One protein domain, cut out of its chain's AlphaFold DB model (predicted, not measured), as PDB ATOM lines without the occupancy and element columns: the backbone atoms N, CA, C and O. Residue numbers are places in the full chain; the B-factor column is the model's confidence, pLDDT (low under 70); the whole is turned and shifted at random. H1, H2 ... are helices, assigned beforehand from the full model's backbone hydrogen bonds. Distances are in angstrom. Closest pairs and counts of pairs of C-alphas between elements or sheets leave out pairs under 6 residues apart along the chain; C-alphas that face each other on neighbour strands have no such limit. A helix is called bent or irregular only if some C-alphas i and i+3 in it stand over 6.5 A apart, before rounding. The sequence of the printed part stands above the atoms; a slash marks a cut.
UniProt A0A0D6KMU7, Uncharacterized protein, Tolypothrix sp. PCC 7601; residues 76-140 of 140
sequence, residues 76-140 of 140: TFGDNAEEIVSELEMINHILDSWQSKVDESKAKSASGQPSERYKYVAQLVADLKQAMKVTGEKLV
ATOM      1  N   THR A  76      12.769  43.668 -14.973       64.00
ATOM      2  CA  THR A  76      12.234  43.078 -16.212       64.00
ATOM      3  C   THR A  76      11.105  42.068 -15.996       64.00
ATOM      4  O   THR A  76      10.293  41.869 -16.889       64.00
ATOM      5  N   PHE A  77      11.062  41.411 -14.834       57.91
ATOM      6  CA  PHE A  77       9.994  40.483 -14.455       57.91
ATOM      7  C   PHE A  77       8.970  41.132 -13.525       57.91
ATOM      8  O   PHE A  77       7.832  40.687 -13.485       57.91
ATOM      9  N   GLY A  78       9.368  42.167 -12.779       59.97
ATOM     10  CA  GLY A  78       8.501  42.897 -11.858       59.97
ATOM     11  C   GLY A  78       7.365  43.632 -12.566       59.97
ATOM     12  O   GLY A  78       6.250  43.625 -12.053       59.97
ATOM     13  N   ASP A  79       7.633  44.189 -13.751       68.12
ATOM     14  CA  ASP A  79       6.634  44.937 -14.524       68.12
ATOM     15  C   ASP A  79       5.512  44.033 -15.065       68.12
ATOM     16  O   ASP A  79       4.358  44.450 -15.110       68.12
ATOM     17  N   ASN A  80       5.823  42.767 -15.373       67.25
ATOM     18  CA  ASN A  80       4.869  41.788 -15.916       67.25
ATOM     19  C   ASN A  80       4.491  40.695 -14.902       67.25
ATOM     20  O   ASN A  80       3.887  39.688 -15.267       67.25
ATOM     21  N   ALA A  81       4.864  40.840 -13.626       67.25
ATOM     22  CA  ALA A  81       4.725  39.769 -12.640       67.25
ATOM     23  C   ALA A  81       3.264  39.334 -12.446       67.25
ATOM     24  O   ALA A  81       2.989  38.146 -12.307       67.25
ATOM     25  N   GLU A  82       2.333  40.289 -12.438       69.88
ATOM     26  CA  GLU A  82       0.902  40.016 -12.279       69.88
ATOM     27  C   GLU A  82       0.328  39.260 -13.484       69.88
ATOM     28  O   GLU A  82      -0.401  38.285 -13.307       69.88
ATOM     29  N   GLU A  83       0.727  39.646 -14.696       73.00
ATOM     30  CA  GLU A  83       0.326  38.983 -15.938       73.00
ATOM     31  C   GLU A  83       0.881  37.555 -16.008       73.00
ATOM     32  O   GLU A  83       0.121  36.610 -16.204       73.00
ATOM     33  N   ILE A  84       2.173  37.371 -15.714       72.94
ATOM     34  CA  ILE A  84       2.825  36.052 -15.688       72.94
ATOM     35  C   ILE A  84       2.151  35.124 -14.668       72.94
ATOM     36  O   ILE A  84       1.908  33.952 -14.956       72.94
ATOM     37  N   VAL A  85       1.842  35.624 -13.466       74.88
ATOM     38  CA  VAL A  85       1.147  34.828 -12.442       74.88
ATOM     39  C   VAL A  85      -0.259  34.456 -12.911       74.88
ATOM     40  O   VAL A  85      -0.631  33.290 -12.811       74.88
ATOM     41  N   SER A  86      -1.004  35.404 -13.482       72.56
ATOM     42  CA  SER A  86      -2.346  35.155 -14.015       72.56
ATOM     43  C   SER A  86      -2.341  34.110 -15.138       72.56
ATOM     44  O   SER A  86      -3.206  33.234 -15.179       72.56
ATOM     45  N   GLU A  87      -1.366  34.157 -16.047       77.81
ATOM     46  CA  GLU A  87      -1.217  33.162 -17.115       77.81
ATOM     47  C   GLU A  87      -0.898  31.768 -16.560       77.81
ATOM     48  O   GLU A  87      -1.483  30.774 -16.994       77.81
ATOM     49  N   LEU A  88      -0.012  31.681 -15.563       78.38
ATOM     50  CA  LEU A  88       0.316  30.415 -14.901       78.38
ATOM     51  C   LEU A  88      -0.891  29.828 -14.157       78.38
ATOM     52  O   LEU A  88      -1.109  28.616 -14.198       78.38
ATOM     53  N   GLU A  89      -1.695  30.666 -13.503       75.69
ATOM     54  CA  GLU A  89      -2.949  30.253 -12.864       75.69
ATOM     55  C   GLU A  89      -3.963  29.734 -13.891       75.69
ATOM     56  O   GLU A  89      -4.566  28.677 -13.683       75.69
ATOM     57  N   MET A  90      -4.095  30.408 -15.036       77.00
ATOM     58  CA  MET A  90      -4.948  29.957 -16.136       77.00
ATOM     59  C   MET A  90      -4.503  28.591 -16.680       77.00
ATOM     60  O   MET A  90      -5.336  27.701 -16.870       77.00
ATOM     61  N   ILE A  91      -3.198  28.393 -16.894       80.56
ATOM     62  CA  ILE A  91      -2.642  27.109 -17.349       80.56
ATOM     63  C   ILE A  91      -2.923  26.004 -16.325       80.56
ATOM     64  O   ILE A  91      -3.364  24.919 -16.707       80.56
ATOM     65  N   ASN A  92      -2.735  26.276 -15.030       80.50
ATOM     66  CA  ASN A  92      -3.065  25.320 -13.969       80.50
ATOM     67  C   ASN A  92      -4.546  24.925 -14.002       80.50
ATOM     68  O   ASN A  92      -4.864  23.740 -13.929       80.50
ATOM     69  N   HIS A  93      -5.451  25.887 -14.203       81.69
ATOM     70  CA  HIS A  93      -6.880  25.599 -14.292       81.69
ATOM     71  C   HIS A  93      -7.232  24.697 -15.489       81.69
ATOM     72  O   HIS A  93      -8.049  23.779 -15.370       81.69
ATOM     73  N   ILE A  94      -6.586  24.908 -16.641       85.44
ATOM     74  CA  ILE A  94      -6.741  24.041 -17.820       85.44
ATOM     75  C   ILE A  94      -6.248  22.621 -17.512       85.44
ATOM     76  O   ILE A  94      -6.943  21.649 -17.822       85.44
ATOM     77  N   LEU A  95      -5.081  22.491 -16.870       86.50
ATOM     78  CA  LEU A  95      -4.517  21.196 -16.487       86.50
ATOM     79  C   LEU A  95      -5.424  20.439 -15.511       86.50
ATOM     80  O   LEU A  95      -5.612  19.232 -15.671       86.50
ATOM     81  N   ASP A  96      -6.016  21.131 -14.540       87.38
ATOM     82  CA  ASP A  96      -6.950  20.533 -13.583       87.38
ATOM     83  C   ASP A  96      -8.245  20.073 -14.263       87.38
ATOM     84  O   ASP A  96      -8.736  18.974 -13.993       87.38
ATOM     85  N   SER A  97      -8.760  20.849 -15.220       90.00
ATOM     86  CA  SER A  97      -9.917  20.455 -16.031       90.00
ATOM     87  C   SER A  97      -9.642  19.188 -16.853       90.00
ATOM     88  O   SER A  97     -10.450  18.253 -16.877       90.00
ATOM     89  N   TRP A  98      -8.468  19.100 -17.486       89.50
ATOM     90  CA  TRP A  98      -8.061  17.906 -18.232       89.50
ATOM     91  C   TRP A  98      -7.859  16.698 -17.321       89.50
ATOM     92  O   TRP A  98      -8.312  15.600 -17.656       89.50
ATOM     93  N   GLN A  99      -7.252  16.900 -16.152       89.62
ATOM     94  CA  GLN A  99      -7.088  15.859 -15.145       89.62
ATOM     95  C   GLN A  99      -8.447  15.325 -14.674       89.62
ATOM     96  O   GLN A  99      -8.649  14.112 -14.666       89.62
ATOM     97  N   SER A 100      -9.417  16.205 -14.405       91.12
ATOM     98  CA  SER A 100     -10.782  15.808 -14.038       91.12
ATOM     99  C   SER A 100     -11.421  14.911 -15.100       91.12
ATOM    100  O   SER A 100     -12.077  13.926 -14.770       91.12
ATOM    101  N   LYS A 101     -11.208  15.193 -16.392       89.44
ATOM    102  CA  LYS A 101     -11.736  14.353 -17.482       89.44
ATOM    103  C   LYS A 101     -11.043  12.997 -17.583       89.44
ATOM    104  O   LYS A 101     -11.702  11.994 -17.868       89.44
ATOM    105  N   VAL A 102      -9.739  12.950 -17.323       89.69
ATOM    106  CA  VAL A 102      -8.995  11.690 -17.211       89.69
ATOM    107  C   VAL A 102      -9.535  10.858 -16.047       89.69
ATOM    108  O   VAL A 102      -9.770   9.660 -16.214       89.69
ATOM    109  N   ASP A 103      -9.785  11.478 -14.897       90.69
ATOM    110  CA  ASP A 103     -10.254  10.788 -13.696       90.69
ATOM    111  C   ASP A 103     -11.710  10.322 -13.829       90.69
ATOM    112  O   ASP A 103     -12.015   9.175 -13.499       90.69
ATOM    113  N   GLU A 104     -12.589  11.125 -14.443       90.31
ATOM    114  CA  GLU A 104     -13.931  10.692 -14.862       90.31
ATOM    115  C   GLU A 104     -13.866   9.455 -15.770       90.31
ATOM    116  O   GLU A 104     -14.673   8.530 -15.636       90.31
ATOM    117  N   SER A 105     -12.911   9.422 -16.708       89.25
ATOM    118  CA  SER A 105     -12.737   8.270 -17.593       89.25
ATOM    119  C   SER A 105     -12.221   7.039 -16.853       89.25
ATOM    120  O   SER A 105     -12.640   5.935 -17.195       89.25
ATOM    121  N   LYS A 106     -11.318   7.203 -15.880       89.44
ATOM    122  CA  LYS A 106     -10.810   6.101 -15.050       89.44
ATOM    123  C   LYS A 106     -11.908   5.516 -14.173       89.44
ATOM    124  O   LYS A 106     -12.038   4.301 -14.108       89.44
ATOM    125  N   ALA A 107     -12.722   6.370 -13.554       89.00
ATOM    126  CA  ALA A 107     -13.803   5.956 -12.664       89.00
ATOM    127  C   ALA A 107     -14.871   5.108 -13.377       89.00
ATOM    128  O   ALA A 107     -15.477   4.229 -12.772       89.00
ATOM    129  N   LYS A 108     -15.083   5.347 -14.677       87.25
ATOM    130  CA  LYS A 108     -16.008   4.572 -15.521       87.25
ATOM    131  C   LYS A 108     -15.394   3.282 -16.077       87.25
ATOM    132  O   LYS A 108     -16.092   2.515 -16.736       87.25
ATOM    133  N   SER A 109     -14.101   3.056 -15.859       83.38
ATOM    134  CA  SER A 109     -13.366   1.917 -16.394       83.38
ATOM    135  C   SER A 109     -13.223   0.818 -15.351       83.38
ATOM    136  O   SER A 109     -12.724   1.048 -14.253       83.38
ATOM    137  N   ALA A 110     -13.580  -0.412 -15.723       78.75
ATOM    138  CA  ALA A 110     -13.419  -1.577 -14.854       78.75
ATOM    139  C   ALA A 110     -11.946  -1.880 -14.510       78.75
ATOM    140  O   ALA A 110     -11.669  -2.504 -13.492       78.75
ATOM    141  N   SER A 111     -10.994  -1.427 -15.337       83.56
ATOM    142  CA  SER A 111      -9.554  -1.609 -15.114       83.56
ATOM    143  C   SER A 111      -8.899  -0.461 -14.338       83.56
ATOM    144  O   SER A 111      -7.686  -0.483 -14.129       83.56
ATOM    145  N   GLY A 112      -9.660   0.577 -13.962       81.31
ATOM    146  CA  GLY A 112      -9.130   1.793 -13.332       81.31
ATOM    147  C   GLY A 112      -8.223   2.630 -14.246       81.31
ATOM    148  O   GLY A 112      -7.610   3.599 -13.800       81.31
ATOM    149  N   GLN A 113      -8.128   2.266 -15.528       84.31
ATOM    150  CA  GLN A 113      -7.350   2.978 -16.538       84.31
ATOM    151  C   GLN A 113      -8.256   3.881 -17.377       84.31
ATOM    152  O   GLN A 113      -9.387   3.491 -17.680       84.31
ATOM    153  N   PRO A 114      -7.783   5.071 -17.787       85.19
ATOM    154  CA  PRO A 114      -8.548   5.930 -18.677       85.19
ATOM    155  C   PRO A 114      -8.714   5.249 -20.042       85.19
ATOM    156  O   PRO A 114      -7.897   4.412 -20.438       85.19
ATOM    157  N   SER A 115      -9.767   5.609 -20.779       83.69
ATOM    158  CA  SER A 115      -9.956   5.098 -22.140       83.69
ATOM    159  C   SER A 115      -8.819   5.564 -23.056       83.69
ATOM    160  O   SER A 115      -8.141   6.548 -22.757       83.69
ATOM    161  N   GLU A 116      -8.607   4.878 -24.184       84.06
ATOM    162  CA  GLU A 116      -7.497   5.166 -25.114       84.06
ATOM    163  C   GLU A 116      -7.383   6.652 -25.483       84.06
ATOM    164  O   GLU A 116      -6.291   7.217 -25.492       84.06
ATOM    165  N   ARG A 117      -8.522   7.329 -25.675       81.50
ATOM    166  CA  ARG A 117      -8.571   8.767 -25.973       81.50
ATOM    167  C   ARG A 117      -7.968   9.637 -24.862       81.50
ATOM    168  O   ARG A 117      -7.407  10.689 -25.149       81.50
ATOM    169  N   TYR A 118      -8.088   9.215 -23.607       86.62
ATOM    170  CA  TYR A 118      -7.618   9.958 -22.437       86.62
ATOM    171  C   TYR A 118      -6.234   9.515 -21.947       86.62
ATOM    172  O   TYR A 118      -5.659  10.206 -21.109       86.62
ATOM    173  N   LYS A 119      -5.651   8.430 -22.479       86.31
ATOM    174  CA  LYS A 119      -4.268   8.032 -22.153       86.31
ATOM    175  C   LYS A 119      -3.251   9.091 -22.576       86.31
ATOM    176  O   LYS A 119      -2.413   9.485 -21.772       86.31
ATOM    177  N   TYR A 120      -3.373   9.602 -23.802       85.69
ATOM    178  CA  TYR A 120      -2.518  10.688 -24.294       85.69
ATOM    179  C   TYR A 120      -2.690  11.975 -23.485       85.69
ATOM    180  O   TYR A 120      -1.710  12.646 -23.182       85.69
ATOM    181  N   VAL A 121      -3.924  12.292 -23.084       86.12
ATOM    182  CA  VAL A 121      -4.210  13.461 -22.238       86.12
ATOM    183  C   VAL A 121      -3.568  13.300 -20.860       86.12
ATOM    184  O   VAL A 121      -2.954  14.237 -20.363       86.12
ATOM    185  N   ALA A 122      -3.649  12.110 -20.261       87.38
ATOM    186  CA  ALA A 122      -3.021  11.824 -18.972       87.38
ATOM    187  C   ALA A 122      -1.493  11.990 -19.021       87.38
ATOM    188  O   ALA A 122      -0.919  12.581 -18.109       87.38
ATOM    189  N   GLN A 123      -0.851  11.514 -20.094       88.94
ATOM    190  CA  GLN A 123       0.588  11.689 -20.293       88.94
ATOM    191  C   GLN A 123       0.953  13.169 -20.460       88.94
ATOM    192  O   GLN A 123       1.835  13.664 -19.767       88.94
ATOM    193  N   LEU A 124       0.219  13.898 -21.305       88.12
ATOM    194  CA  LEU A 124       0.464  15.318 -21.553       88.12
ATOM    195  C   LEU A 124       0.334  16.161 -20.272       88.12
ATOM    196  O   LEU A 124       1.142  17.052 -20.028       88.12
ATOM    197  N   VAL A 125      -0.664  15.862 -19.432       87.19
ATOM    198  CA  VAL A 125      -0.840  16.529 -18.133       87.19
ATOM    199  C   VAL A 125       0.352  16.257 -17.209       87.19
ATOM    200  O   VAL A 125       0.810  17.175 -16.527       87.19
ATOM    201  N   ALA A 126       0.874  15.028 -17.186       86.88
ATOM    202  CA  ALA A 126       2.046  14.683 -16.384       86.88
ATOM    203  C   ALA A 126       3.305  15.429 -16.862       86.88
ATOM    204  O   ALA A 126       3.999  16.040 -16.045       86.88
ATOM    205  N   ASP A 127       3.541  15.450 -18.175       86.38
ATOM    206  CA  ASP A 127       4.699  16.111 -18.785       86.38
ATOM    207  C   ASP A 127       4.679  17.628 -18.526       86.38
ATOM    208  O   ASP A 127       5.691  18.216 -18.138       86.38
ATOM    209  N   LEU A 128       3.510  18.268 -18.662       83.56
ATOM    210  CA  LEU A 128       3.344  19.702 -18.408       83.56
ATOM    211  C   LEU A 128       3.544  20.054 -16.929       83.56
ATOM    212  O   LEU A 128       4.260  21.008 -16.622       83.56
ATOM    213  N   LYS A 129       2.995  19.259 -15.999       83.44
ATOM    214  CA  LYS A 129       3.226  19.451 -14.556       83.44
ATOM    215  C   LYS A 129       4.708  19.315 -14.197       83.44
ATOM    216  O   LYS A 129       5.221  20.094 -13.391       83.44
ATOM    217  N   GLN A 130       5.411  18.361 -14.809       85.62
ATOM    218  CA  GLN A 130       6.849  18.191 -14.612       85.62
ATOM    219  C   GLN A 130       7.641  19.388 -15.151       85.62
ATOM    220  O   GLN A 130       8.505  19.909 -14.442       85.62
ATOM    221  N   ALA A 131       7.328  19.862 -16.359       78.31
ATOM    222  CA  ALA A 131       7.975  21.032 -16.946       78.31
ATOM    223  C   ALA A 131       7.773  22.290 -16.082       78.31
ATOM    224  O   ALA A 131       8.735  23.000 -15.796       78.31
ATOM    225  N   MET A 132       6.553  22.525 -15.588       74.31
ATOM    226  CA  MET A 132       6.250  23.658 -14.705       74.31
ATOM    227  C   MET A 132       7.025  23.600 -13.381       74.31
ATOM    228  O   MET A 132       7.504  24.631 -12.907       74.31
ATOM    229  N   LYS A 133       7.213  22.406 -12.805       72.50
ATOM    230  CA  LYS A 133       8.005  22.226 -11.579       72.50
ATOM    231  C   LYS A 133       9.478  22.607 -11.777       72.50
ATOM    232  O   LYS A 133      10.039  23.314 -10.944       72.50
ATOM    233  N   VAL A 134      10.080  22.196 -12.896       61.78
ATOM    234  CA  VAL A 134      11.477  22.532 -13.238       61.78
ATOM    235  C   VAL A 134      11.660  24.040 -13.415       61.78
ATOM    236  O   VAL A 134      12.678  24.598 -13.002       61.78
ATOM    237  N   THR A 135      10.677  24.719 -14.004       59.06
ATOM    238  CA  THR A 135      10.712  26.176 -14.176       59.06
ATOM    239  C   THR A 135      10.652  26.901 -12.829       59.06
ATOM    240  O   THR A 135      11.400  27.851 -12.620       59.06
ATOM    241  N   GLY A 136       9.840  26.415 -11.883       56.03
ATOM    242  CA  GLY A 136       9.769  26.964 -10.525       56.03
ATOM    243  C   GLY A 136      11.084  26.859  -9.743       56.03
ATOM    244  O   GLY A 136      11.437  27.790  -9.028       56.03
ATOM    245  N   GLU A 137      11.840  25.770  -9.911       50.03
ATOM    246  CA  GLU A 137      13.133  25.565  -9.235       50.03
ATOM    247  C   GLU A 137      14.262  26.445  -9.798       50.03
ATOM    248  O   GLU A 137      15.193  26.780  -9.073       50.03
ATOM    249  N   LYS A 138      14.190  26.841 -11.077       42.47
ATOM    250  CA  LYS A 138      15.195  27.707 -11.725       42.47
ATOM    251  C   LYS A 138      14.924  29.206 -11.581       42.47
ATOM    252  O   LYS A 138      15.807  30.004 -11.878       42.47
ATOM    253  N   LEU A 139      13.709  29.585 -11.188       39.34
ATOM    254  CA  LEU A 139      13.298  30.980 -10.997       39.34
ATOM    255  C   LEU A 139      13.580  31.516  -9.577       39.34
ATOM    256  O   LEU A 139      13.313  32.693  -9.329       39.34
ATOM    257  N   VAL A 140      14.098  30.684  -8.660       36.41
ATOM    258  CA  VAL A 140      14.422  31.034  -7.260       36.41
ATOM    259  C   VAL A 140      15.925  31.161  -7.050       36.41
ATOM    260  O   VAL A 140      16.662  30.258  -7.499       36.41
TER     261      VAL A 140
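AT A GLANCE: This is residues 76 to 140 of the 140 residues of an uncharacterized protein of Tolypothrix sp. PCC 7601 (UniProt A0A0D6KMU7). This is a long helical hairpin shaped like a narrow V: H1 and H2 run opposite ways, meet in the part nearer their link and spread apart toward their other ends. Residues 76 to 87, of which 81 to 87 belong to H1, stick out, as do residues 133 to 140, of which 133 to 138 belong to H2. The printed part has 65 residues, with two named helices in the order H1, H2 and no named strand, and its class is all helix. The whole is loose, with a radius of gyration of the C-alphas of 15.2 A, and a rod spanning 51 by 19 by 14 A.

HOW THE PARTS SIT: Start from the first printed residue and come to H1, residues 81 to 107; past the link lies H2, residues 116 to 138. Look at residues 95 to 105 of H1 and 118 to 125 of H2, for with these alone the two helices touch. Their closest C-alphas are those of Val 102 and Tyr 118, 5.7 A apart. The helices form a helical hairpin at a shallow tilt of 31 degrees, opposite ways, with their centres 10.7 A apart. In H1 every O i to N i+4 pair is within hydrogen-bond range; in H2, 17 of 19 are.

IN THESE COORDINATES: Find C-alpha 81 at (4.725, 39.769, -12.640); from there H1 runs 38.6 A to C-alpha 107 at (-13.803, 5.956, -12.664). H2 runs 34.7 A from Glu 116 to C-alpha 138 at (15.195, 27.707, -11.725). It is only just irregular: C-alphas 117 and 120 are 6.6 A apart.

THE WHOLE: The two C-alphas farthest apart are those of Thr 76 and Ala 110, at 51.5 A. The printed part has no cut, and the link from H1 to H2, 8 residues, is short. Look to both ends for low confidence: residues 76 to 82 and 134 to 140 have a pLDDT under 70, while the mean of the printed part is 78.0.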